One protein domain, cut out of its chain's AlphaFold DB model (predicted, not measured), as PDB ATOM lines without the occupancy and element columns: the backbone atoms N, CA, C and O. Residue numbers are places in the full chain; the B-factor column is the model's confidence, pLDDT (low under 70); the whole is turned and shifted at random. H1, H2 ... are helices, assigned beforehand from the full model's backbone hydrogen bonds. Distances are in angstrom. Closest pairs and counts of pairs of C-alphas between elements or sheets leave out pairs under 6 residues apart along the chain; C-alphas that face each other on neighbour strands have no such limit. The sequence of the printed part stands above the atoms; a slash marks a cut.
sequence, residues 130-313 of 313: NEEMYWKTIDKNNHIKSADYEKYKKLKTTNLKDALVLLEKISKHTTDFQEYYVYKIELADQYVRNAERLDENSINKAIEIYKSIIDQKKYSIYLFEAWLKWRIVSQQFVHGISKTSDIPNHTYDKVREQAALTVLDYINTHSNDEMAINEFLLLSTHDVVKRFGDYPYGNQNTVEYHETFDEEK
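What this domain is: This is residues 130 to 313 of the 313 residues of an uncharacterized protein of Chryseobacterium sp. ON_d1 (UniProt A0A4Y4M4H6). Seven helices, H2 to H8, fold back and forth in a zigzag, each running against the one before; H9 crosses H6 on one side, and H1 sits off the body near H8. H4 to H8 form an up-and-down bundle, with the hairpin of H2 and H3 beyond H4. The 184 printed residues, all helix in class, hold nine named helices, H1 to H9, and no named strand. The whole is compact, with a radius of gyration of the C-alphas of 16.8 A and spans of 46 by 45 by 29 A.

Where its parts are: H1 is residues 131 to 138, beginning at C-alpha 131 (-32.494, -24.382, 65.065). H2 is 148 to 156, H3 160 to 173 (20.2 A), H4 177 to 193 (24.3 A), H5 202 to 215, H6 223 to 239 (22.4 A), H7 249 to 269 (30.3 A), H8 274 to 285 and H9 301 to 309, ending at C-alpha 309 (-39.581, -11.381, 48.959).

How they stand to each other: The hub, H6, touches H5, H7, H8 and H9. Its closest C-alphas to H5 are Ala 226 and Tyr 210, 5.3 A. H6 and H7 form a hairpin at a shallow tilt of 8 degrees. H9 touches H6 at a steep tilt of 56 degrees, Tyr 305 and Ile 232 closest, C-alphas 6.0 A apart. H4 and H5 touch, Ala 188 to Ala 206, C-alphas 4.3 A. H3 touches H2 and H4. H1 and H8 are close but not clearly touching, 7.5 A. Every O i to N i+4 pair is within hydrogen-bond range except in H6 (12 of 13) and H7 (16 of 17).

The domain as a whole: C-alphas 147 and 244 are farthest apart, 47.4 A. The printed part has no cut. The H8 to H9 link is long. Residues 311 to 313 are under 70 in pLDDT.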
ATOM      1  N   ASN A 130     -29.802 -28.333  66.170       93.50
ATOM      2  CA  ASN A 130     -30.907 -27.494  66.600       93.50
ATOM      3  C   ASN A 130     -31.069 -26.290  65.661       93.50
ATOM      4  O   ASN A 130     -30.242 -26.033  64.783       93.50
ATOM      5  N   GLU A 131     -32.144 -25.542  65.877       93.12
ATOM      6  CA  GLU A 131     -32.494 -24.382  65.065       93.12
ATOM      7  C   GLU A 131     -31.420 -23.277  65.096       93.12
ATOM      8  O   GLU A 131     -31.074 -22.726  64.054       93.12
ATOM      9  N   GLU A 132     -30.822 -22.996  66.258       95.31
ATOM     10  CA  GLU A 132     -29.750 -21.998  66.386       95.31
ATOM     11  C   GLU A 132     -28.537 -22.354  65.512       95.31
ATOM     12  O   GLU A 132     -28.028 -21.520  64.759       95.31
ATOM     13  N   MET A 133     -28.084 -23.610  65.580       94.25
ATOM     14  CA  MET A 133     -26.967 -24.098  64.773       94.25
ATOM     15  C   MET A 133     -27.310 -24.080  63.284       94.25
ATOM     16  O   MET A 133     -26.461 -23.719  62.467       94.25
ATOM     17  N   TYR A 134     -28.545 -24.446  62.932       94.81
ATOM     18  CA  TYR A 134     -29.028 -24.379  61.558       94.81
ATOM     19  C   TYR A 134     -28.919 -22.950  61.012       94.81
ATOM     20  O   TYR A 134     -28.179 -22.733  60.051       94.81
ATOM     21  N   TRP A 135     -29.552 -21.969  61.669       94.81
ATOM     22  CA  TRP A 135     -29.543 -20.568  61.228       94.81
ATOM     23  C   TRP A 135     -28.134 -19.988  61.159       94.81
ATOM     24  O   TRP A 135     -27.783 -19.327  60.183       94.81
ATOM     25  N   LYS A 136     -27.291 -20.300  62.147       95.38
ATOM     26  CA  LYS A 136     -25.885 -19.895  62.132       95.38
ATOM     27  C   LYS A 136     -25.141 -20.468  60.925       95.38
ATOM     28  O   LYS A 136     -24.325 -19.773  60.336       95.38
ATOM     29  N   THR A 137     -25.394 -21.721  60.556       93.94
ATOM     30  CA  THR A 137     -24.669 -22.383  59.460       93.94
ATOM     31  C   THR A 137     -25.090 -21.855  58.090       93.94
ATOM     32  O   THR A 137     -24.241 -21.681  57.211       93.94
ATOM     33  N   ILE A 138     -26.380 -21.557  57.918       94.12
ATOM     34  CA  ILE A 138     -26.914 -21.044  56.652       94.12
ATOM     35  C   ILE A 138     -26.752 -19.532  56.480       94.12
ATOM     36  O   ILE A 138     -27.003 -19.035  55.382       94.12
ATOM     37  N   ASP A 139     -26.309 -18.788  57.500       95.19
ATOM     38  CA  ASP A 139     -26.022 -17.359  57.351       95.19
ATOM     39  C   ASP A 139     -25.028 -17.134  56.201       95.19
ATOM     40  O   ASP A 139     -23.853 -17.512  56.252       95.19
ATOM     41  N   LYS A 140     -25.532 -16.490  55.145       94.25
ATOM     42  CA  LYS A 140     -24.817 -16.224  53.895       94.25
ATOM     43  C   LYS A 140     -23.538 -15.422  54.129       94.25
ATOM     44  O   LYS A 140     -22.576 -15.597  53.383       94.25
ATOM     45  N   ASN A 141     -23.479 -14.597  55.179       93.31
ATOM     46  CA  ASN A 141     -22.284 -13.823  55.518       93.31
ATOM     47  C   ASN A 141     -21.078 -14.705  55.864       93.31
ATOM     48  O   ASN A 141     -19.947 -14.281  55.642       93.31
ATOM     49  N   ASN A 142     -21.295 -15.938  56.335       92.38
ATOM     50  CA  ASN A 142     -20.208 -16.876  56.630       92.38
ATOM     51  C   ASN A 142     -19.503 -17.400  55.371       92.38
ATOM     52  O   ASN A 142     -18.376 -17.889  55.454       92.38
ATOM     53  N   HIS A 143     -20.151 -17.293  54.209       92.69
ATOM     54  CA  HIS A 143     -19.656 -17.841  52.943       92.69
ATOM     55  C   HIS A 143     -19.134 -16.761  51.993       92.69
ATOM     56  O   HIS A 143     -18.384 -17.066  51.069       92.69
ATOM     57  N   ILE A 144     -19.477 -15.494  52.231       94.12
ATOM     58  CA  ILE A 144     -19.037 -14.348  51.428       94.12
ATOM     59  C   ILE A 144     -17.597 -13.977  51.801       94.12
ATOM     60  O   ILE A 144     -17.325 -13.482  52.892       94.12
ATOM     61  N   LYS A 145     -16.670 -14.163  50.861       91.19
ATOM     62  CA  LYS A 145     -15.233 -13.885  51.008       91.19
ATOM     63  C   LYS A 145     -14.772 -12.732  50.120       91.19
ATOM     64  O   LYS A 145     -13.799 -12.055  50.453       91.19
ATOM     65  N   SER A 146     -15.442 -12.485  48.991       91.31
ATOM     66  CA  SER A 146     -15.045 -11.417  48.069       91.31
ATOM     67  C   SER A 146     -15.170 -10.020  48.688       91.31
ATOM     68  O   SER A 146     -16.264  -9.552  49.007       91.31
ATOM     69  N   ALA A 147     -14.055  -9.285  48.742       89.25
ATOM     70  CA  ALA A 147     -14.038  -7.879  49.156       89.25
ATOM     71  C   ALA A 147     -14.859  -6.966  48.221       89.25
ATOM     72  O   ALA A 147     -15.313  -5.894  48.627       89.25
ATOM     73  N   ASP A 148     -15.083  -7.385  46.971       93.56
ATOM     74  CA  ASP A 148     -15.920  -6.645  46.025       93.56
ATOM     75  C   ASP A 148     -17.415  -6.741  46.367       93.56
ATOM     76  O   ASP A 148     -18.199  -5.913  45.898       93.56
ATOM     77  N   TYR A 149     -17.828  -7.669  47.241       95.12
ATOM     78  CA  TYR A 149     -19.219  -7.757  47.686       95.12
ATOM     79  C   TYR A 149     -19.658  -6.521  48.490       95.12
ATOM     80  O   TYR A 149     -20.786  -6.049  48.352       95.12
ATOM     81  N   GLU A 150     -18.758  -5.902  49.260       94.12
ATOM     82  CA  GLU A 150     -19.041  -4.619  49.922       94.12
ATOM     83  C   GLU A 150     -19.256  -3.481  48.919       94.12
ATOM     84  O   GLU A 150     -20.082  -2.589  49.138       94.12
ATOM     85  N   LYS A 151     -18.540  -3.510  47.788       95.81
ATOM     86  CA  LYS A 151     -18.749  -2.545  46.701       95.81
ATOM     87  C   LYS A 151     -20.112  -2.768  46.054       95.81
ATOM     88  O   LYS A 151     -20.821  -1.792  45.834       95.81
ATOM     89  N   TYR A 152     -20.500  -4.025  45.827       96.81
ATOM     90  CA  TYR A 152     -21.849  -4.382  45.379       96.81
ATOM     91  C   TYR A 152     -22.925  -3.816  46.315       96.81
ATOM     92  O   TYR A 152     -23.814  -3.107  45.846       96.81
ATOM     93  N   LYS A 153     -22.817  -4.040  47.631       95.44
ATOM     94  CA  LYS A 153     -23.806  -3.550  48.607       95.44
ATOM     95  C   LYS A 153     -23.984  -2.030  48.559       95.44
ATOM     96  O   LYS A 153     -25.114  -1.551  48.581       95.44
ATOM     97  N   LYS A 154     -22.888  -1.272  48.442       95.56
ATOM     98  CA  LYS A 154     -22.929   0.198  48.302       95.56
ATOM     99  C   LYS A 154     -23.489   0.645  46.951       95.56
ATOM    100  O   LYS A 154     -24.206   1.637  46.878       95.56
ATOM    101  N   LEU A 155     -23.152  -0.066  45.878       96.12
ATOM    102  CA  LEU A 155     -23.618   0.270  44.536       96.12
ATOM    103  C   LEU A 155     -25.111  -0.033  44.372       96.12
ATOM    104  O   LEU A 155     -25.813   0.743  43.739       96.12
ATOM    105  N   LYS A 156     -25.624  -1.092  45.011       95.12
ATOM    106  CA  LYS A 156     -27.041  -1.484  44.969       95.12
ATOM    107  C   LYS A 156     -27.989  -0.346  45.359       95.12
ATOM    108  O   LYS A 156     -29.051  -0.214  44.759       95.12
ATOM    109  N   THR A 157     -27.603   0.493  46.321       92.75
ATOM    110  CA  THR A 157     -28.440   1.603  46.810       92.75
ATOM    111  C   THR A 157     -28.427   2.834  45.905       92.75
ATOM    112  O   THR A 157     -29.293   3.693  46.038       92.75
ATOM    113  N   THR A 158     -27.457   2.943  44.993       94.25
ATOM    114  CA  THR A 158     -27.240   4.141  44.160       94.25
ATOM    115  C   THR A 158     -27.434   3.872  42.670       94.25
ATOM    116  O   THR A 158     -27.961   4.721  41.956       94.25
ATOM    117  N   ASN A 159     -27.045   2.690  42.193       95.06
ATOM    118  CA  ASN A 159     -27.196   2.238  40.817       95.06
ATOM    119  C   ASN A 159     -27.339   0.708  40.780       95.06
ATOM    120  O   ASN A 159     -26.363  -0.038  40.679       95.06
ATOM    121  N   LEU A 160     -28.589   0.244  40.846       94.75
ATOM    122  CA  LEU A 160     -28.912  -1.180  40.880       94.75
ATOM    123  C   LEU A 160     -28.384  -1.929  39.647       94.75
ATOM    124  O   LEU A 160     -27.819  -3.005  39.801       94.75
ATOM    125  N   LYS A 161     -28.509  -1.373  38.435       94.75
ATOM    126  CA  LYS A 161     -28.100  -2.067  37.199       94.75
ATOM    127  C   LYS A 161     -26.607  -2.398  37.203       94.75
ATOM    128  O   LYS A 161     -26.243  -3.551  36.970       94.75
ATOM    129  N   ASP A 162     -25.762  -1.430  37.552       95.69
ATOM    130  CA  ASP A 162     -24.315  -1.659  37.642       95.69
ATOM    131  C   ASP A 162     -23.954  -2.573  38.824       95.69
ATOM    132  O   ASP A 162     -23.019  -3.370  38.728       95.69
ATOM    133  N   ALA A 163     -24.725  -2.526  39.917       97.12
ATOM    134  CA  ALA A 163     -24.565  -3.450  41.036       97.12
ATOM    135  C   ALA A 163     -24.812  -4.907  40.617       97.12
ATOM    136  O   ALA A 163     -24.008  -5.774  40.954       97.12
ATOM    137  N   LEU A 164     -25.864  -5.186  39.840       96.94
ATOM    138  CA  LEU A 164     -26.150  -6.541  39.355       96.94
ATOM    139  C   LEU A 164     -25.072  -7.045  38.386       96.94
ATOM    140  O   LEU A 164     -24.667  -8.206  38.470       96.94
ATOM    141  N   VAL A 165     -24.540  -6.174  37.520       96.31
ATOM    142  CA  VAL A 165     -23.392  -6.508  36.655       96.31
ATOM    143  C   VAL A 165     -22.158  -6.854  37.493       96.31
ATOM    144  O   VAL A 165     -21.462  -7.830  37.201       96.31
ATOM    145  N   LEU A 166     -21.892  -6.085  38.553       97.25
ATOM    146  CA  LEU A 166     -20.798  -6.367  39.477       97.25
ATOM    147  C   LEU A 166     -21.009  -7.702  40.206       97.25
ATOM    148  O   LEU A 166     -20.072  -8.492  40.275       97.25
ATOM    149  N   LEU A 167     -22.216  -7.995  40.693       97.62
ATOM    150  CA  LEU A 167     -22.516  -9.254  41.381       97.62
ATOM    151  C   LEU A 167     -22.352 -10.474  40.462       97.62
ATOM    152  O   LEU A 167     -21.734 -11.461  40.853       97.62
ATOM    153  N   GLU A 168     -22.823 -10.390  39.215       96.50
ATOM    154  CA  GLU A 168     -22.615 -11.441  38.209       96.50
ATOM    155  C   GLU A 168     -21.128 -11.616  37.865       96.50
ATOM    156  O   GLU A 168     -20.667 -12.726  37.600       96.50
ATOM    157  N   LYS A 169     -20.340 -10.533  37.887       96.31
ATOM    158  CA  LYS A 169     -18.886 -10.634  37.751       96.31
ATOM    159  C   LYS A 169     -18.286 -11.355  38.955       96.31
ATOM    160  O   LYS A 169     -17.507 -12.279  38.749       96.31
ATOM    161  N   ILE A 170     -18.635 -10.967  40.181       95.88
ATOM    162  CA  ILE A 170     -18.114 -11.590  41.406       95.88
ATOM    163  C   ILE A 170     -18.420 -13.096  41.408       95.88
ATOM    164  O   ILE A 170     -17.511 -13.895  41.633       95.88
ATOM    165  N   SER A 171     -19.652 -13.491  41.066       95.31
ATOM    166  CA  SER A 171     -20.054 -14.903  41.030       95.31
ATOM    167  C   SER A 171     -19.202 -15.736  40.070       95.31
ATOM    168  O   SER A 171     -18.811 -16.846  40.405       95.31
ATOM    169  N   LYS A 172     -18.811 -15.197  38.913       93.50
ATOM    170  CA  LYS A 172     -17.957 -15.913  37.947       93.50
ATOM    171  C   LYS A 172     -16.503 -16.097  38.390       93.50
ATOM    172  O   LYS A 172     -15.808 -16.909  37.786       93.50
ATOM    173  N   HIS A 173     -16.030 -15.336  39.377       93.06
ATOM    174  CA  HIS A 173     -14.633 -15.384  39.828       93.06
ATOM    175  C   HIS A 173     -14.432 -16.206  41.103       93.06
ATOM    176  O   HIS A 173     -13.292 -16.562  41.399       93.06
ATOM    177  N   THR A 174     -15.492 -16.510  41.861       92.62
ATOM    178  CA  THR A 174     -15.344 -17.385  43.029       92.62
ATOM    179  C   THR A 174     -15.172 -18.843  42.604       92.62
ATOM    180  O   THR A 174     -15.818 -19.333  41.677       92.62
ATOM    181  N   THR A 175     -14.269 -19.542  43.288       89.88
ATOM    182  CA  THR A 175     -14.094 -20.996  43.176       89.88
ATOM    183  C   THR A 175     -14.853 -21.753  44.265       89.88
ATOM    184  O   THR A 175     -14.928 -22.979  44.213       89.88
ATOM    185  N   ASP A 176     -15.369 -21.042  45.271       92.00
ATOM    186  CA  ASP A 176     -16.158 -21.610  46.355       92.00
ATOM    187  C   ASP A 176     -17.611 -21.754  45.899       92.00
ATOM    188  O   ASP A 176     -18.269 -20.801  45.479       92.00
ATOM    189  N   PHE A 177     -18.105 -22.985  45.948       90.56
ATOM    190  CA  PHE A 177     -19.413 -23.309  45.409       90.56
ATOM    191  C   PHE A 177     -20.562 -22.821  46.303       90.56
ATOM    192  O   PHE A 177     -21.622 -22.471  45.786       90.56
ATOM    193  N   GLN A 178     -20.348 -22.731  47.620       93.50
ATOM    194  CA  GLN A 178     -21.337 -22.160  48.539       93.50
ATOM    195  C   GLN A 178     -21.460 -20.655  48.282       93.50
ATOM    196  O   GLN A 178     -22.557 -20.135  48.088       93.50
ATOM    197  N   GLU A 179     -20.320 -19.972  48.172       95.38
ATOM    198  CA  GLU A 179     -20.258 -18.542  47.860       95.38
ATOM    199  C   GLU A 179     -20.885 -18.224  46.490       95.38
ATOM    200  O   GLU A 179     -21.661 -17.274  46.357       95.38
ATOM    201  N   TYR A 180     -20.623 -19.056  45.474       95.81
ATOM    202  CA  TYR A 180     -21.265 -18.941  44.162       95.81
ATOM    203  C   TYR A 180     -22.799 -18.967  44.275       95.81
ATOM    204  O   TYR A 180     -23.471 -18.123  43.678       95.81
ATOM    205  N   TYR A 181     -23.358 -19.895  45.061       95.81
ATOM    206  CA  TYR A 181     -24.809 -20.021  45.254       95.81
ATOM    207  C   TYR A 181     -25.384 -18.783  45.932       95.81
ATOM    208  O   TYR A 181     -26.380 -18.244  45.450       95.81
ATOM    209  N   VAL A 182     -24.721 -18.288  46.980       97.38
ATOM    210  CA  VAL A 182     -25.111 -17.051  47.669       97.38
ATOM    211  C   VAL A 182     -25.245 -15.896  46.677       97.38
ATOM    212  O   VAL A 182     -26.266 -15.208  46.669       97.38
ATOM    213  N   TYR A 183     -24.264 -15.712  45.791       97.88
ATOM    214  CA  TYR A 183     -24.298 -14.629  44.810       97.88
ATOM    215  C   TYR A 183     -25.361 -14.805  43.731       97.88
ATOM    216  O   TYR A 183     -25.993 -13.824  43.345       97.88
ATOM    217  N   LYS A 184     -25.578 -16.024  43.228       97.94
ATOM    218  CA  LYS A 184     -26.605 -16.261  42.201       97.94
ATOM    219  C   LYS A 184     -28.018 -16.143  42.777       97.94
ATOM    220  O   LYS A 184     -28.880 -15.597  42.095       97.94
ATOM    221  N   ILE A 185     -28.241 -16.583  44.016       98.00
ATOM    222  CA  ILE A 185     -29.516 -16.385  44.718       98.00
ATOM    223  C   ILE A 185     -29.757 -14.893  44.965       98.00
ATOM    224  O   ILE A 185     -30.804 -14.401  44.566       98.00
ATOM    225  N   GLU A 186     -28.785 -14.155  45.516       97.50
ATOM    226  CA  GLU A 186     -28.913 -12.699  45.708       97.50
ATOM    227  C   GLU A 186     -29.199 -11.987  44.375       97.50
ATOM    228  O   GLU A 186     -30.055 -11.108  44.311       97.50
ATOM    229  N   LEU A 187     -28.534 -12.386  43.286       97.94
ATOM    230  CA  LEU A 187     -28.776 -11.817  41.961       97.94
ATOM    231  C   LEU A 187     -30.223 -12.042  41.498       97.94
ATOM    232  O   LEU A 187     -30.864 -11.104  41.023       97.94
ATOM    233  N   ALA A 188     -30.738 -13.263  41.639       98.25
ATOM    234  CA  ALA A 188     -32.116 -13.590  41.289       98.25
ATOM    235  C   ALA A 188     -33.128 -12.872  42.198       98.25
ATOM    236  O   ALA A 188     -34.102 -12.317  41.692       98.25
ATOM    237  N   ASP A 189     -32.866 -12.793  43.506       97.69
ATOM    238  CA  ASP A 189     -33.683 -12.053  44.473       97.69
ATOM    239  C   ASP A 189     -33.824 -10.583  44.062       97.69
ATOM    240  O   ASP A 189     -34.927 -10.032  44.075       97.69
ATOM    241  N   GLN A 190     -32.726  -9.942  43.640       96.69
ATOM    242  CA  GLN A 190     -32.775  -8.551  43.188       96.69
ATOM    243  C   GLN A 190     -33.608  -8.369  41.915       96.69
ATOM    244  O   GLN A 190     -34.306  -7.357  41.806       96.69
ATOM    245  N   TYR A 191     -33.575  -9.327  40.984       97.44
ATOM    246  CA  TYR A 191     -34.435  -9.302  39.799       97.44
ATOM    247  C   TYR A 191     -35.919  -9.452  40.145       97.44
ATOM    248  O   TYR A 191     -36.740  -8.781  39.524       97.44
ATOM    249  N   VAL A 192     -36.268 -10.275  41.140       96.88
ATOM    250  CA  VAL A 192     -37.658 -10.416  41.610       96.88
ATOM    251  C   VAL A 192     -38.126  -9.130  42.289       96.88
ATOM    252  O   VAL A 192     -39.096  -8.515  41.853       96.88
ATOM    253  N   ARG A 193     -37.399  -8.674  43.315       95.12
ATOM    254  CA  ARG A 193     -37.795  -7.529  44.158       95.12
ATOM    255  C   ARG A 193     -37.848  -6.201  43.409       95.12
ATOM    256  O   ARG A 193     -38.575  -5.297  43.805       95.12
ATOM    257  N   ASN A 194     -37.071  -6.065  42.336       94.38
ATOM    258  CA  ASN A 194     -36.986  -4.833  41.555       94.38
ATOM    259  C   ASN A 194     -37.490  -5.008  40.119       94.38
ATOM    260  O   ASN A 194     -37.116  -4.213  39.253       94.38
ATOM    261  N   ALA A 195     -38.327  -6.017  39.853       93.06
ATOM    262  CA  ALA A 195     -38.828  -6.306  38.510       93.06
ATOM    263  C   ALA A 195     -39.459  -5.071  37.840       93.06
ATOM    264  O   ALA A 195     -39.158  -4.779  36.686       93.06
ATOM    265  N   GLU A 196     -40.231  -4.278  38.592       89.50
ATOM    266  CA  GLU A 196     -40.866  -3.040  38.106       89.50
ATOM    267  C   GLU A 196     -39.868  -1.927  37.733       89.50
ATOM    268  O   GLU A 196     -40.186  -1.042  36.942       89.50
ATOM    269  N   ARG A 197     -38.657  -1.942  38.306       88.19
ATOM    270  CA  ARG A 197     -37.638  -0.886  38.139       88.19
ATOM    271  C   ARG A 197     -36.547  -1.245  37.128       88.19
ATOM    272  O   ARG A 197     -35.782  -0.370  36.717       88.19
ATOM    273  N   LEU A 198     -36.411  -2.524  36.786       89.06
ATOM    274  CA  LEU A 198     -35.308  -3.042  35.977       89.06
ATOM    275  C   LEU A 198     -35.684  -3.151  34.496       89.06
ATOM    276  O   LEU A 198     -35.426  -2.218  33.729       89.06
ATOM    277  N   ASP A 199     -36.219  -4.300  34.097       86.69
ATOM    278  CA  ASP A 199     -36.654  -4.617  32.739       86.69
ATOM    279  C   ASP A 199     -37.805  -5.632  32.747       86.69
ATOM    280  O   ASP A 199     -37.920  -6.431  33.677       86.69
ATOM    281  N   GLU A 200     -38.623  -5.638  31.691       87.31
ATOM    282  CA  GLU A 200     -39.793  -6.527  31.555       87.31
ATOM    283  C   GLU A 200     -39.435  -8.021  31.658       87.31
ATOM    284  O   GLU A 200     -40.272  -8.837  32.032       87.31
ATOM    285  N   ASN A 201     -38.179  -8.393  31.380       92.88
ATOM    286  CA  ASN A 201     -37.709  -9.776  31.432       92.88
ATOM    287  C   ASN A 201     -37.073 -10.162  32.786       92.88
ATOM    288  O   ASN A 201     -36.512 -11.252  32.910       92.88
ATOM    289  N   SER A 202     -37.134  -9.296  33.805       95.44
ATOM    290  CA  SER A 202     -36.479  -9.524  35.107       95.44
ATOM    291  C   SER A 202     -36.948 -10.813  35.781       95.44
ATOM    292  O   SER A 202     -36.130 -11.585  36.276       95.44
ATOM    293  N   ILE A 203     -38.251 -11.096  35.741       97.38
ATOM    294  CA  ILE A 203     -38.818 -12.305  36.349       97.38
ATOM    295  C   ILE A 203     -38.297 -13.574  35.670       97.38
ATOM    296  O   ILE A 203     -37.836 -14.487  36.352       97.38
ATOM    297  N   ASN A 204     -38.293 -13.620  34.336       97.19
ATOM    298  CA  ASN A 204     -37.766 -14.779  33.611       97.19
ATOM    299  C   ASN A 204     -36.274 -14.981  33.894       97.19
ATOM    300  O   ASN A 204     -35.855 -16.108  34.137       97.19
ATOM    301  N   LYS A 205     -35.484 -13.898  33.960       97.12
ATOM    302  CA  LYS A 205     -34.069 -13.975  34.365       97.12
ATOM    303  C   LYS A 205     -33.913 -14.575  35.759       97.12
ATOM    304  O   LYS A 205     -33.051 -15.427  35.950       97.12
ATOM    305  N   ALA A 206     -34.735 -14.170  36.728       98.19
ATOM    306  CA  ALA A 206     -34.695 -14.741  38.072       98.19
ATOM    307  C   ALA A 206     -35.003 -16.247  38.059       98.19
ATOM    308  O   ALA A 206     -34.245 -17.032  38.632       98.19
ATOM    309  N   ILE A 207     -36.064 -16.659  37.356       98.38
ATOM    310  CA  ILE A 207     -36.450 -18.070  37.196       98.38
ATOM    311  C   ILE A 207     -35.303 -18.875  36.567       98.38
ATOM    312  O   ILE A 207     -34.927 -19.924  37.094       98.38
ATOM    313  N   GLU A 208     -34.711 -18.382  35.477       98.25
ATOM    314  CA  GLU A 208     -33.575 -19.021  34.807       98.25
ATOM    315  C   GLU A 208     -32.357 -19.135  35.726       98.25
ATOM    316  O   GLU A 208     -31.712 -20.182  35.761       98.25
ATOM    317  N   ILE A 209     -32.056 -18.093  36.508       98.44
ATOM    318  CA  ILE A 209     -30.935 -18.116  37.446       98.44
ATOM    319  C   ILE A 209     -31.163 -19.184  38.516       98.44
ATOM    320  O   ILE A 209     -30.298 -20.049  38.660       98.44
ATOM    321  N   TYR A 210     -32.308 -19.203  39.209       98.56
ATOM    322  CA  TYR A 210     -32.575 -20.247  40.206       98.56
ATOM    323  C   TYR A 210     -32.530 -21.649  39.596       98.56
ATOM    324  O   TYR A 210     -31.936 -22.564  40.166       98.56
ATOM    325  N   LYS A 211     -33.100 -21.824  38.400       98.19
ATOM    326  CA  LYS A 211     -33.081 -23.116  37.717       98.19
ATOM    327  C   LYS A 211     -31.660 -23.545  37.343       98.19
ATOM    328  O   LYS A 211     -31.310 -24.709  37.529       98.19
ATOM    329  N   SER A 212     -30.823 -22.607  36.894       97.06
ATOM    330  CA  SER A 212     -29.422 -22.857  36.533       97.06
ATOM    331  C   SER A 212     -28.565 -23.299  37.718       97.06
ATOM    332  O   SER A 212     -27.600 -24.037  37.530       97.06
ATOM    333  N   ILE A 213     -28.915 -22.875  38.935       95.81
ATOM    334  CA  ILE A 213     -28.284 -23.341  40.170       95.81
ATOM    335  C   ILE A 213     -28.589 -24.836  40.346       95.81
ATOM    336  O   ILE A 213     -27.673 -25.651  40.431       95.81
ATOM    337  N   ILE A 214     -29.867 -25.216  40.273       97.19
ATOM    338  CA  ILE A 214     -30.332 -26.605  40.439       97.19
ATOM    339  C   ILE A 214     -29.782 -27.532  39.339       97.19
ATOM    340  O   ILE A 214     -29.459 -28.700  39.583       97.19
ATOM    341  N   ASP A 215     -29.632 -27.019  38.118       97.44
ATOM    342  CA  ASP A 215     -29.124 -27.775  36.968       97.44
ATOM    343  C   ASP A 215     -27.635 -28.102  37.018       97.44
ATOM    344  O   ASP A 215     -27.184 -28.996  36.298       97.44
ATOM    345  N   GLN A 216     -26.878 -27.474  37.919       95.69
ATOM    346  CA  GLN A 216     -25.468 -27.805  38.110       95.69
ATOM    347  C   GLN A 216     -25.249 -29.158  38.789       95.69
ATOM    348  O   GLN A 216     -24.134 -29.672  38.710       95.69
ATOM    349  N   LYS A 217     -26.282 -29.740  39.422       95.69
ATOM    350  CA  LYS A 217     -26.221 -31.051  40.099       95.69
ATOM    351  C   LYS A 217     -25.031 -31.164  41.055       95.69
ATOM    352  O   LYS A 217     -24.331 -32.173  41.098       95.69
ATOM    353  N   LYS A 218     -24.776 -30.089  41.793       95.69
ATOM    354  CA  LYS A 218     -23.715 -30.003  42.789       95.69
ATOM    355  C   LYS A 218     -24.318 -29.588  44.116       95.69
ATOM    356  O   LYS A 218     -25.193 -28.730  44.159       95.69
ATOM    357  N   TYR A 219     -23.840 -30.223  45.177       96.44
ATOM    358  CA  TYR A 219     -24.321 -29.949  46.517       96.44
ATOM    359  C   TYR A 219     -23.923 -28.540  46.979       96.44
ATOM    360  O   TYR A 219     -22.794 -28.094  46.766       96.44
ATOM    361  N   SER A 220     -24.874 -27.865  47.614       96.25
ATOM    362  CA  SER A 220     -24.756 -26.580  48.296       96.25
ATOM    363  C   SER A 220     -25.828 -26.548  49.374       96.25
ATOM    364  O   SER A 220     -26.909 -27.064  49.112       96.25
ATOM    365  N   ILE A 221     -25.567 -25.907  50.519       96.31
ATOM    366  CA  ILE A 221     -26.537 -25.812  51.632       96.31
ATOM    367  C   ILE A 221     -27.756 -24.928  51.294       96.31
ATOM    368  O   ILE A 221     -28.655 -24.754  52.113       96.31
ATOM    369  N   TYR A 222     -27.743 -24.316  50.106       97.06
ATOM    370  CA  TYR A 222     -28.749 -23.384  49.598       97.06
ATOM    371  C   TYR A 222     -29.571 -23.958  48.436       97.06
ATOM    372  O   TYR A 222     -30.283 -23.221  47.749       97.06
ATOM    373  N   LEU A 223     -29.461 -25.257  48.151       97.00
ATOM    374  CA  LEU A 223     -30.163 -25.884  47.035       97.00
ATOM    375  C   LEU A 223     -31.675 -25.951  47.288       97.00
ATOM    376  O   LEU A 223     -32.458 -25.713  46.364       97.00
ATOM    377  N   PHE A 224     -32.089 -26.205  48.535       97.81
ATOM    378  CA  PHE A 224     -33.493 -26.098  48.935       97.81
ATOM    379  C   PHE A 224     -34.037 -24.679  48.729       97.81
ATOM    380  O   PHE A 224     -35.088 -24.520  48.112       97.81
ATOM    381  N   GLU A 225     -33.297 -23.650  49.164       97.56
ATOM    382  CA  GLU A 225     -33.685 -22.244  48.974       97.56
ATOM    383  C   GLU A 225     -33.853 -21.909  47.482       97.56
ATOM    384  O   GLU A 225     -34.849 -21.300  47.088       97.56
ATOM    385  N   ALA A 226     -32.917 -22.347  46.633       97.94
ATOM    386  CA  ALA A 226     -32.989 -22.119  45.192       97.94
ATOM    387  C   ALA A 226     -34.216 -22.789  44.552       97.94
ATOM    388  O   ALA A 226     -34.907 -22.162  43.746       97.94
ATOM    389  N   TRP A 227     -34.516 -24.043  44.913       98.44
ATOM    390  CA  TRP A 227     -35.721 -24.734  44.441       98.44
ATOM    391  C   TRP A 227     -37.002 -24.043  44.913       98.44
ATOM    392  O   TRP A 227     -37.900 -23.806  44.101       98.44
ATOM    393  N   LEU A 228     -37.066 -23.693  46.199       98.12
ATOM    394  CA  LEU A 228     -38.215 -23.037  46.807       98.12
ATOM    395  C   LEU A 228     -38.519 -21.720  46.087       98.12
ATOM    396  O   LEU A 228     -39.626 -21.528  45.589       98.12
ATOM    397  N   LYS A 229     -37.511 -20.858  45.924       98.44
ATOM    398  CA  LYS A 229     -37.651 -19.569  45.235       98.44
ATOM    399  C   LYS A 229     -37.981 -19.717  43.754       98.44
ATOM    400  O   LYS A 229     -38.852 -19.004  43.260       98.44
ATOM    401  N   TRP A 230     -37.356 -20.664  43.048       98.62
ATOM    402  CA  TRP A 230     -37.713 -20.968  41.658       98.62
ATOM    403  C   TRP A 230     -39.200 -21.304  41.526       98.62
ATOM    404  O   TRP A 230     -39.889 -20.746  40.670       98.62
ATOM    405  N   ARG A 231     -39.700 -22.191  42.392       98.06
ATOM    406  CA  ARG A 231     -41.094 -22.630  42.388       98.06
ATOM    407  C   ARG A 231     -42.038 -21.487  42.752       98.06
ATOM    408  O   ARG A 231     -43.028 -21.293  42.051       98.06
ATOM    409  N   ILE A 232     -41.709 -20.714  43.789       97.88
ATOM    410  CA  ILE A 232     -42.500 -19.561  44.241       97.88
ATOM    411  C   ILE A 232     -42.683 -18.548  43.111       97.88
ATOM    412  O   ILE A 232     -43.808 -18.155  42.797       97.88
ATOM    413  N   VAL A 233     -41.584 -18.145  42.471       98.00
ATOM    414  CA  VAL A 233     -41.598 -17.130  41.409       98.00
ATOM    415  C   VAL A 233     -42.284 -17.667  40.150       98.00
ATOM    416  O   VAL A 233     -43.071 -16.952  39.530       98.00
ATOM    417  N   SER A 234     -42.053 -18.936  39.798       97.94
ATOM    418  CA  SER A 234     -42.731 -19.577  38.663       97.94
ATOM    419  C   SER A 234     -44.245 -19.612  38.870       97.94
ATOM    420  O   SER A 234     -44.999 -19.205  37.987       97.94
ATOM    421  N   GLN A 235     -44.717 -20.020  40.049       97.38
ATOM    422  CA  GLN A 235     -46.148 -20.031  40.334       97.38
ATOM    423  C   GLN A 235     -46.732 -18.613  40.344       97.38
ATOM    424  O   GLN A 235     -47.785 -18.397  39.753       97.38
ATOM    425  N   GLN A 236     -46.039 -17.648  40.956       96.00
ATOM    426  CA  GLN A 236     -46.511 -16.268  41.080       96.00
ATOM    427  C   GLN A 236     -46.745 -15.607  39.716       96.00
ATOM    428  O   GLN A 236     -47.782 -14.979  39.507       96.00
ATOM    429  N   PHE A 237     -45.786 -15.741  38.795       95.25
ATOM    430  CA  PHE A 237     -45.748 -14.927  37.578       95.25
ATOM    431  C   PHE A 237     -45.994 -15.691  36.276       95.25
ATOM    432  O   PHE A 237     -46.325 -15.061  35.276       95.25
ATOM    433  N   VAL A 238     -45.841 -17.020  36.262       95.44
ATOM    434  CA  VAL A 238     -46.077 -17.838  35.057       95.44
ATOM    435  C   VAL A 238     -47.438 -18.521  35.121       95.44
ATOM    436  O   VAL A 238     -48.187 -18.478  34.148       95.44
ATOM    437  N   HIS A 239     -47.775 -19.131  36.260       96.06
ATOM    438  CA  HIS A 239     -48.979 -19.961  36.376       96.06
ATOM    439  C   HIS A 239     -50.160 -19.247  37.045       96.06
ATOM    440  O   HIS A 239     -51.306 -19.555  36.727       96.06
ATOM    441  N   GLY A 240     -49.901 -18.252  37.895       93.69
ATOM    442  CA  GLY A 240     -50.904 -17.393  38.523       93.69
ATOM    443  C   GLY A 240     -51.237 -17.758  39.973       93.69
ATOM    444  O   GLY A 240     -50.912 -18.830  40.486       93.69
ATOM    445  N   ILE A 241     -51.917 -16.837  40.657       92.06
ATOM    446  CA  ILE A 241     -52.172 -16.907  42.109       92.06
ATOM    447  C   ILE A 241     -53.614 -17.268  42.485       92.06
ATOM    448  O   ILE A 241     -53.918 -17.473  43.656       92.06
ATOM    449  N   SER A 242     -54.535 -17.352  41.520       89.94
ATOM    450  CA  SER A 242     -55.907 -17.814  41.781       89.94
ATOM    451  C   SER A 242     -55.922 -19.295  42.183       89.94
ATOM    452  O   SER A 242     -55.091 -20.081  41.718       89.94
ATOM    453  N   LYS A 243     -56.925 -19.704  42.969       87.69
ATOM    454  CA  LYS A 243     -57.210 -21.115  43.303       87.69
ATOM    455  C   LYS A 243     -57.512 -21.963  42.065       87.69
ATOM    456  O   LYS A 243     -57.246 -23.163  42.051       87.69
ATOM    457  N   THR A 244     -58.045 -21.320  41.028       86.25
ATOM    458  CA  THR A 244     -58.365 -21.914  39.724       86.25
ATOM    459  C   THR A 244     -57.230 -21.801  38.709       86.25
ATOM    460  O   THR A 244     -57.374 -22.291  37.593       86.25
ATOM    461  N   SER A 245     -56.110 -21.165  39.072       91.31
ATOM    462  CA  SER A 245     -54.931 -21.106  38.205       91.31
ATOM    463  C   SER A 245     -54.376 -22.501  37.941       91.31
ATOM    464  O   SER A 245     -54.631 -23.446  38.699       91.31
ATOM    465  N   ASP A 246     -53.559 -22.611  36.898       92.31
ATOM    466  CA  ASP A 246     -52.715 -23.786  36.745       92.31
ATOM    467  C   ASP A 246     -51.754 -23.891  37.941       92.31
ATOM    468  O   ASP A 246     -51.245 -22.890  38.449       92.31
ATOM    469  N   ILE A 247     -51.552 -25.111  38.425       94.38
ATOM    470  CA  ILE A 247     -50.595 -25.417  39.489       94.38
ATOM    471  C   ILE A 247     -49.882 -26.693  39.059       94.38
ATOM    472  O   ILE A 247     -50.350 -27.798  39.345       94.38
ATOM    473  N   PRO A 248     -48.764 -26.581  38.330       94.94
ATOM    474  CA  PRO A 248     -48.080 -27.734  37.773       94.94
ATOM    475  C   PRO A 248     -47.187 -28.401  38.830       94.94
ATOM    476  O   PRO A 248     -45.974 -28.517  38.647       94.94
ATOM    477  N   ASN A 249     -47.775 -28.890  39.929       95.19
ATOM    478  CA  ASN A 249     -47.043 -29.544  41.020       95.19
ATOM    479  C   ASN A 249     -46.154 -30.690  40.524       95.19
ATOM    480  O   ASN A 249     -45.029 -30.832  40.984       95.19
ATOM    481  N   HIS A 250     -46.585 -31.438  39.505       93.62
ATOM    482  CA  HIS A 250     -45.761 -32.462  38.855       93.62
ATOM    483  C   HIS A 250     -44.434 -31.913  38.285       93.62
ATOM    484  O   HIS A 250     -43.403 -32.585  38.335       93.62
ATOM    485  N   THR A 251     -44.444 -30.695  37.736       96.06
ATOM    486  CA  THR A 251     -43.251 -30.028  37.201       96.06
ATOM    487  C   THR A 251     -42.374 -29.541  38.346       96.06
ATOM    488  O   THR A 251     -41.160 -29.755  38.319       96.06
ATOM    489  N   TYR A 252     -42.976 -28.962  39.388       97.12
ATOM    490  CA  TYR A 252     -42.245 -28.531  40.576       97.12
ATOM    491  C   TYR A 252     -41.569 -29.693  41.305       97.12
ATOM    492  O   TYR A 252     -40.394 -29.594  41.661       97.12
ATOM    493  N   ASP A 253     -42.272 -30.816  41.431       95.88
ATOM    494  CA  ASP A 253     -41.797 -32.051  42.045       95.88
ATOM    495  C   ASP A 253     -40.660 -32.695  41.265       95.88
ATOM    496  O   ASP A 253     -39.745 -33.251  41.864       95.88
ATOM    497  N   LYS A 254     -40.664 -32.592  39.934       96.19
ATOM    498  CA  LYS A 254     -39.554 -33.091  39.117       96.19
ATOM    499  C   LYS A 254     -38.265 -32.311  39.381       96.19
ATOM    500  O   LYS A 254     -37.192 -32.904  39.480       96.19
ATOM    501  N   VAL A 255     -38.359 -30.987  39.511       97.69
ATOM    502  CA  VAL A 255     -37.199 -30.145  39.849       97.69
ATOM    503  C   VAL A 255     -36.786 -30.354  41.309       97.69
ATOM    504  O   VAL A 255     -35.591 -30.427  41.597       97.69
ATOM    505  N   ARG A 256     -37.756 -30.553  42.212       97.94
ATOM    506  CA  ARG A 256     -37.515 -30.949  43.608       97.94
ATOM    507  C   ARG A 256     -36.753 -32.265  43.696       97.94
ATOM    508  O   ARG A 256     -35.767 -32.346  44.418       97.94
ATOM    509  N   GLU A 257     -37.161 -33.274  42.925       97.38
ATOM    510  CA  GLU A 257     -36.515 -34.591  42.908       97.38
ATOM    511  C   GLU A 257     -35.073 -34.490  42.403       97.38
ATOM    512  O   GLU A 257     -34.191 -35.161  42.929       97.38
ATOM    513  N   GLN A 258     -34.799 -33.623  41.423       97.62
ATOM    514  CA  GLN A 258     -33.438 -33.364  40.954       97.62
ATOM    515  C   GLN A 258     -32.557 -32.735  42.045       97.62
ATOM    516  O   GLN A 258     -31.402 -33.145  42.217       97.62
ATOM    517  N   ALA A 259     -33.086 -31.760  42.787       98.12
ATOM    518  CA  ALA A 259     -32.388 -31.186  43.931       98.12
ATOM    519  C   ALA A 259     -32.150 -32.254  45.013       98.12
ATOM    520  O   ALA A 259     -31.014 -32.467  45.433       98.12
ATOM    521  N   ALA A 260     -33.186 -33.014  45.377       98.38
ATOM    522  CA  ALA A 260     -33.103 -34.085  46.368       98.38
ATOM    523  C   ALA A 260     -32.094 -35.169  45.964       98.38
ATOM    524  O   ALA A 260     -31.318 -35.627  46.797       98.38
ATOM    525  N   LEU A 261     -32.045 -35.544  44.682       98.06
ATOM    526  CA  LEU A 261     -31.064 -36.487  44.148       98.06
ATOM    527  C   LEU A 261     -29.631 -35.986  44.354       98.06
ATOM    528  O   LEU A 261     -28.776 -36.756  44.780       98.06
ATOM    529  N   THR A 262     -29.390 -34.704  44.079       97.81
ATOM    530  CA  THR A 262     -28.077 -34.067  44.249       97.81
ATOM    531  C   THR A 262     -27.624 -34.122  45.709       97.81
ATOM    532  O   THR A 262     -26.491 -34.508  45.992       97.81
ATOM    533  N   VAL A 263     -28.520 -33.792  46.644       98.38
ATOM    534  CA  VAL A 263     -28.222 -33.855  48.083       98.38
ATOM    535  C   VAL A 263     -28.014 -35.302  48.539       98.38
ATOM    536  O   VAL A 263     -27.076 -35.594  49.277       98.38
ATOM    537  N   LEU A 264     -28.839 -36.243  48.071       98.31
ATOM    538  CA  LEU A 264     -28.740 -37.651  48.460       98.31
ATOM    539  C   LEU A 264     -27.440 -38.308  47.988       98.31
ATOM    540  O   LEU A 264     -26.867 -39.116  48.723       98.31
ATOM    541  N   ASP A 265     -26.981 -37.980  46.779       97.38
ATOM    542  CA  ASP A 265     -25.703 -38.463  46.250       97.38
ATOM    543  C   ASP A 265     -24.524 -37.961  47.100       97.38
ATOM    544  O   ASP A 265     -23.632 -38.732  47.460       97.38
ATOM    545  N   TYR A 266     -24.583 -36.701  47.541       97.62
ATOM    546  CA  TYR A 266     -23.608 -36.150  48.478       97.62
ATOM    547  C   TYR A 266     -23.649 -36.862  49.845       97.62
ATOM    548  O   TYR A 266     -22.613 -37.347  50.307       97.62
ATOM    549  N   ILE A 267     -24.835 -37.040  50.449       98.25
ATOM    550  CA  ILE A 267     -25.013 -37.773  51.724       98.25
ATOM    551  C   ILE A 267     -24.469 -39.204  51.632       98.25
ATOM    552  O   ILE A 267     -23.933 -39.732  52.607       98.25
ATOM    553  N   ASN A 268     -24.580 -39.852  50.470       96.44
ATOM    554  CA  ASN A 268     -24.094 -41.217  50.278       96.44
ATOM    555  C   ASN A 268     -22.580 -41.357  50.528       96.44
ATOM    556  O   ASN A 268     -22.120 -42.433  50.908       96.44
ATOM    557  N   THR A 269     -21.817 -40.276  50.348       95.75
ATOM    558  CA  THR A 269     -20.377 -40.214  50.645       95.75
ATOM    559  C   THR A 269     -20.041 -39.367  51.879       95.75
ATOM    560  O   THR A 269     -18.933 -39.474  52.397       95.75
ATOM    561  N   HIS A 270     -21.006 -38.603  52.405       97.19
ATOM    562  CA  HIS A 270     -20.869 -37.698  53.554       97.19
ATOM    563  C   HIS A 270     -21.980 -37.945  54.589       97.19
ATOM    564  O   HIS A 270     -22.738 -37.050  54.954       97.19
ATOM    565  N   SER A 271     -22.103 -39.179  55.082       96.12
ATOM    566  CA  SER A 271     -23.262 -39.618  55.881       96.12
ATOM    567  C   SER A 271     -23.423 -38.956  57.254       96.12
ATOM    568  O   SER A 271     -24.423 -39.206  57.918       96.12
ATOM    569  N   ASN A 272     -22.436 -38.177  57.698       96.44
ATOM    570  CA  ASN A 272     -22.452 -37.463  58.977       96.44
ATOM    571  C   ASN A 272     -22.704 -35.956  58.798       96.44
ATOM    572  O   ASN A 272     -22.674 -35.218  59.779       96.44
ATOM    573  N   ASP A 273     -22.899 -35.488  57.561       97.62
ATOM    574  CA  ASP A 273     -23.216 -34.092  57.276       97.62
ATOM    575  C   ASP A 273     -24.693 -33.826  57.600       97.62
ATOM    576  O   ASP A 273     -25.592 -34.051  56.785       97.62
ATOM    577  N   GLU A 274     -24.953 -33.399  58.836       97.62
ATOM    578  CA  GLU A 274     -26.312 -33.147  59.319       97.62
ATOM    579  C   GLU A 274     -27.012 -32.012  58.559       97.62
ATOM    580  O   GLU A 274     -28.236 -32.039  58.443       97.62
ATOM    581  N   MET A 275     -26.269 -31.062  57.976       97.06
ATOM    582  CA  MET A 275     -26.857 -30.007  57.144       97.06
ATOM    583  C   MET A 275     -27.376 -30.572  55.828       97.06
ATOM    584  O   MET A 275     -28.511 -30.280  55.453       97.06
ATOM    585  N   ALA A 276     -26.602 -31.438  55.170       98.12
ATOM    586  CA  ALA A 276     -27.060 -32.123  53.965       98.12
ATOM    587  C   ALA A 276     -28.279 -33.007  54.252       98.12
ATOM    588  O   ALA A 276     -29.252 -32.995  53.498       98.12
ATOM    589  N   ILE A 277     -28.266 -33.744  55.368       98.56
ATOM    590  CA  ILE A 277     -29.411 -34.568  55.774       98.56
ATOM    591  C   ILE A 277     -30.641 -33.691  56.035       98.56
ATOM    592  O   ILE A 277     -31.719 -34.017  55.540       98.56
ATOM    593  N   ASN A 278     -30.492 -32.577  56.756       98.00
ATOM    594  CA  ASN A 278     -31.584 -31.635  56.996       98.00
ATOM    595  C   ASN A 278     -32.144 -31.062  55.694       98.00
ATOM    596  O   ASN A 278     -33.353 -31.027  55.503       98.00
ATOM    597  N   GLU A 279     -31.277 -30.664  54.768       97.81
ATOM    598  CA  GLU A 279     -31.687 -30.125  53.475       97.81
ATOM    599  C   GLU A 279     -32.440 -31.159  52.627       97.81
ATOM    600  O   GLU A 279     -33.456 -30.839  52.006       97.81
ATOM    601  N   PHE A 280     -32.011 -32.426  52.649       98.56
ATOM    602  CA  PHE A 280     -32.764 -33.506  52.013       98.56
ATOM    603  C   PHE A 280     -34.139 -33.698  52.663       98.56
ATOM    604  O   PHE A 280     -35.122 -33.946  51.960       98.56
ATOM    605  N   LEU A 281     -34.227 -33.599  53.994       98.06
ATOM    606  CA  LEU A 281     -35.503 -33.666  54.702       98.06
ATOM    607  C   LEU A 281     -36.404 -32.498  54.300       98.06
ATOM    608  O   LEU A 281     -37.527 -32.766  53.901       98.06
ATOM    609  N   LEU A 282     -35.905 -31.260  54.264       97.12
ATOM    610  CA  LEU A 282     -36.660 -30.099  53.774       97.12
ATOM    611  C   LEU A 282     -37.204 -30.344  52.360       97.12
ATOM    612  O   LEU A 282     -38.403 -30.218  52.128       97.12
ATOM    613  N   LEU A 283     -36.365 -30.806  51.427       98.06
ATOM    614  CA  LEU A 283     -36.797 -31.167  50.069       98.06
ATOM    615  C   LEU A 283     -37.827 -32.305  50.041       98.06
ATOM    616  O   LEU A 283     -38.666 -32.351  49.146       98.06
ATOM    617  N   SER A 284     -37.768 -33.238  50.988       97.44
ATOM    618  CA  SER A 284     -38.693 -34.372  51.063       97.44
ATOM    619  C   SER A 284     -40.043 -33.975  51.647       97.44
ATOM    620  O   SER A 284     -41.073 -34.438  51.167       97.44
ATOM    621  N   THR A 285     -40.031 -33.153  52.695       95.88
ATOM    622  CA  THR A 285     -41.199 -32.868  53.530       95.88
ATOM    623  C   THR A 285     -41.933 -31.603  53.121       95.88
ATOM    624  O   THR A 285     -43.057 -31.415  53.575       95.88
ATOM    625  N   HIS A 286     -41.322 -30.727  52.311       95.25
ATOM    626  CA  HIS A 286     -41.973 -29.489  51.883       95.25
ATOM    627  C   HIS A 286     -43.265 -29.798  51.131       95.25
ATOM    628  O   HIS A 286     -43.303 -30.683  50.269       95.25
ATOM    629  N   ASP A 287     -44.322 -29.067  51.449       91.50
ATOM    630  CA  ASP A 287     -45.615 -29.259  50.811       91.50
ATOM    631  C   ASP A 287     -45.572 -28.843  49.330       91.50
ATOM    632  O   ASP A 287     -44.771 -28.015  48.892       91.50
ATOM    633  N   VAL A 288     -46.451 -29.447  48.533       92.50
ATOM    634  CA  VAL A 288     -46.756 -28.944  47.186       92.50
ATOM    635  C   VAL A 288     -47.539 -27.632  47.273       92.50
ATOM    636  O   VAL A 288     -48.072 -27.292  48.330       92.50
ATOM    637  N   VAL A 289     -47.656 -26.894  46.164       93.69
ATOM    638  CA  VAL A 289     -48.497 -25.692  46.157       93.69
ATOM    639  C   VAL A 289     -49.946 -26.121  46.323       93.69
ATOM    640  O   VAL A 289     -50.515 -26.788  45.454       93.69
ATOM    641  N   LYS A 290     -50.536 -25.710  47.443       92.56
ATOM    642  CA  LYS A 290     -51.936 -25.975  47.764       92.56
ATOM    643  C   LYS A 290     -52.837 -24.902  47.174       92.56
ATOM    644  O   LYS A 290     -52.514 -23.709  47.193       92.56
ATOM    645  N   ARG A 291     -53.999 -25.320  46.684       90.88
ATOM    646  CA  ARG A 291     -55.054 -24.412  46.210       90.88
ATOM    647  C   ARG A 291     -55.733 -23.695  47.366       90.88
ATOM    648  O   ARG A 291     -56.142 -22.548  47.210       90.88
ATOM    649  N   PHE A 292     -55.834 -24.352  48.516       87.38
ATOM    650  CA  PHE A 292     -56.471 -23.828  49.714       87.38
ATOM    651  C   PHE A 292     -55.518 -23.830  50.910       87.38
ATOM    652  O   PHE A 292     -54.598 -24.637  51.002       87.38
ATOM    653  N   GLY A 293     -55.773 -22.929  51.852       82.75
ATOM    654  CA  GLY A 293     -55.044 -22.817  53.111       82.75
ATOM    655  C   GLY A 293     -55.315 -21.462  53.755       82.75
ATOM    656  O   GLY A 293     -56.404 -20.912  53.576       82.75
ATOM    657  N   ASP A 294     -54.329 -20.926  54.467       78.31
ATOM    658  CA  ASP A 294     -54.500 -19.786  55.373       78.31
ATOM    659  C   ASP A 294     -54.887 -18.496  54.646       78.31
ATOM    660  O   ASP A 294     -55.658 -17.690  55.167       78.31
ATOM    661  N   TYR A 295     -54.421 -18.320  53.408       81.62
ATOM    662  CA  TYR A 295     -54.849 -17.210  52.559       81.62
ATOM    663  C   TYR A 295     -56.151 -17.505  51.793       81.62
ATOM    664  O   TYR A 295     -56.170 -18.361  50.903       81.62
ATOM    665  N   PRO A 296     -57.252 -16.773  52.056       81.56
ATOM    666  CA  PRO A 296     -58.541 -17.062  51.436       81.56
ATOM    667  C   PRO A 296     -58.679 -16.520  50.004       81.56
ATOM    668  O   PRO A 296     -59.553 -17.002  49.279       81.56
ATOM    669  N   TYR A 297     -57.844 -15.566  49.577       80.56
ATOM    670  CA  TYR A 297     -57.998 -14.833  48.308       80.56
ATOM    671  C   TYR A 297     -57.110 -15.346  47.156       80.56
ATOM    672  O   TYR A 297     -57.029 -14.711  46.109       80.56
ATOM    673  N   GLY A 298     -56.467 -16.503  47.315       85.62
ATOM    674  CA  GLY A 298     -55.597 -17.106  46.303       85.62
ATOM    675  C   GLY A 298     -55.139 -18.506  46.701       85.62
ATOM    676  O   GLY A 298     -55.598 -19.044  47.710       85.62
ATOM    677  N   ASN A 299     -54.259 -19.098  45.899       91.75
ATOM    678  CA  ASN A 299     -53.521 -20.295  46.284       91.75
ATOM    679  C   ASN A 299     -52.433 -19.944  47.320       91.75
ATOM    680  O   ASN A 299     -52.127 -18.772  47.550       91.75
ATOM    681  N   GLN A 300     -51.866 -20.955  47.980       91.38
ATOM    682  CA  GLN A 300     -50.929 -20.736  49.092       91.38
ATOM    683  C   GLN A 300     -49.586 -20.128  48.674       91.38
ATOM    684  O   GLN A 300     -48.871 -19.601  49.521       91.38
ATOM    685  N   ASN A 301     -49.272 -20.108  47.376       94.75
ATOM    686  CA  ASN A 301     -48.044 -19.493  46.890       94.75
ATOM    687  C   ASN A 301     -47.956 -18.001  47.224       94.75
ATOM    688  O   ASN A 301     -46.856 -17.494  47.404       94.75
ATOM    689  N   THR A 302     -49.092 -17.301  47.302       92.06
ATOM    690  CA  THR A 302     -49.116 -15.867  47.613       92.06
ATOM    691  C   THR A 302     -48.492 -15.574  48.975       92.06
ATOM    692  O   THR A 302     -47.716 -14.631  49.093       92.06
ATOM    693  N   VAL A 303     -48.796 -16.387  49.993       91.81
ATOM    694  CA  VAL A 303     -48.233 -16.211  51.343       91.81
ATOM    695  C   VAL A 303     -46.728 -16.417  51.299       91.81
ATOM    696  O   VAL A 303     -45.978 -15.518  51.666       91.81
ATOM    697  N   GLU A 304     -46.294 -17.546  50.734       93.50
ATOM    698  CA  GLU A 304     -44.872 -17.873  50.629       93.50
ATOM    699  C   GLU A 304     -44.091 -16.827  49.820       93.50
ATOM    700  O   GLU A 304     -42.947 -16.518  50.148       93.50
ATOM    701  N   TYR A 305     -44.696 -16.255  48.773       95.06
ATOM    702  CA  TYR A 305     -44.087 -15.186  47.988       95.06
ATOM    703  C   TYR A 305     -43.796 -13.957  48.851       95.06
ATOM    704  O   TYR A 305     -42.656 -13.489  48.876       95.06
ATOM    705  N   HIS A 306     -44.802 -13.459  49.569       92.44
ATOM    706  CA  HIS A 306     -44.656 -12.263  50.393       92.44
ATOM    707  C   HIS A 306     -43.716 -12.504  51.580       92.44
ATOM    708  O   HIS A 306     -42.842 -11.680  51.822       92.44
ATOM    709  N   GLU A 307     -43.788 -13.662  52.240       92.25
ATOM    710  CA  GLU A 307     -42.842 -14.037  53.306       92.25
ATOM    711  C   GLU A 307     -41.387 -14.137  52.812       92.25
ATOM    712  O   GLU A 307     -40.450 -13.909  53.573       92.25
ATOM    713  N   THR A 308     -41.176 -14.463  51.533       94.19
ATOM    714  CA  THR A 308     -39.832 -14.640  50.959       94.19
ATOM    715  C   THR A 308     -39.235 -13.341  50.404       94.19
ATOM    716  O   THR A 308     -38.016 -13.123  50.468       94.19
ATOM    717  N   PHE A 309     -40.060 -12.501  49.773       94.44
ATOM    718  CA  PHE A 309     -39.581 -11.381  48.959       94.44
ATOM    719  C   PHE A 309     -39.934 -10.000  49.494       94.44
ATOM    720  O   PHE A 309     -39.216  -9.062  49.130       94.44
ATOM    721  N   ASP A 310     -40.952  -9.863  50.342       88.75
ATOM    722  CA  ASP A 310     -41.236  -8.575  50.964       88.75
ATOM    723  C   ASP A 310     -40.172  -8.284  52.030       88.75
ATOM    724  O   ASP A 310     -39.695  -9.170  52.740       88.75
ATOM    725  N   GLU A 311     -39.745  -7.028  52.115       69.06
ATOM    726  CA  GLU A 311     -38.847  -6.600  53.183       69.06
ATOM    727  C   GLU A 311     -39.639  -6.543  54.497       69.06
ATOM    728  O   GLU A 311     -40.728  -5.960  54.538       69.06
ATOM    729  N   GLU A 312     -39.100  -7.132  55.571       56.97
ATOM    730  CA  GLU A 312     -39.603  -6.868  56.921       56.97
ATOM    731  C   GLU A 312     -39.561  -5.349  57.152       56.97
ATOM    732  O   GLU A 312     -38.509  -4.720  57.010       56.97
ATOM    733  N   LYS A 313     -40.729  -4.754  57.411       35.50
ATOM    734  CA  LYS A 313     -40.885  -3.307  57.603       35.50
ATOM    735  C   LYS A 313     -40.355  -2.821  58.942       35.50
ATOM    736  O   LYS A 313     -40.614  -3.506  59.956       35.50
TER     737      LYS A 313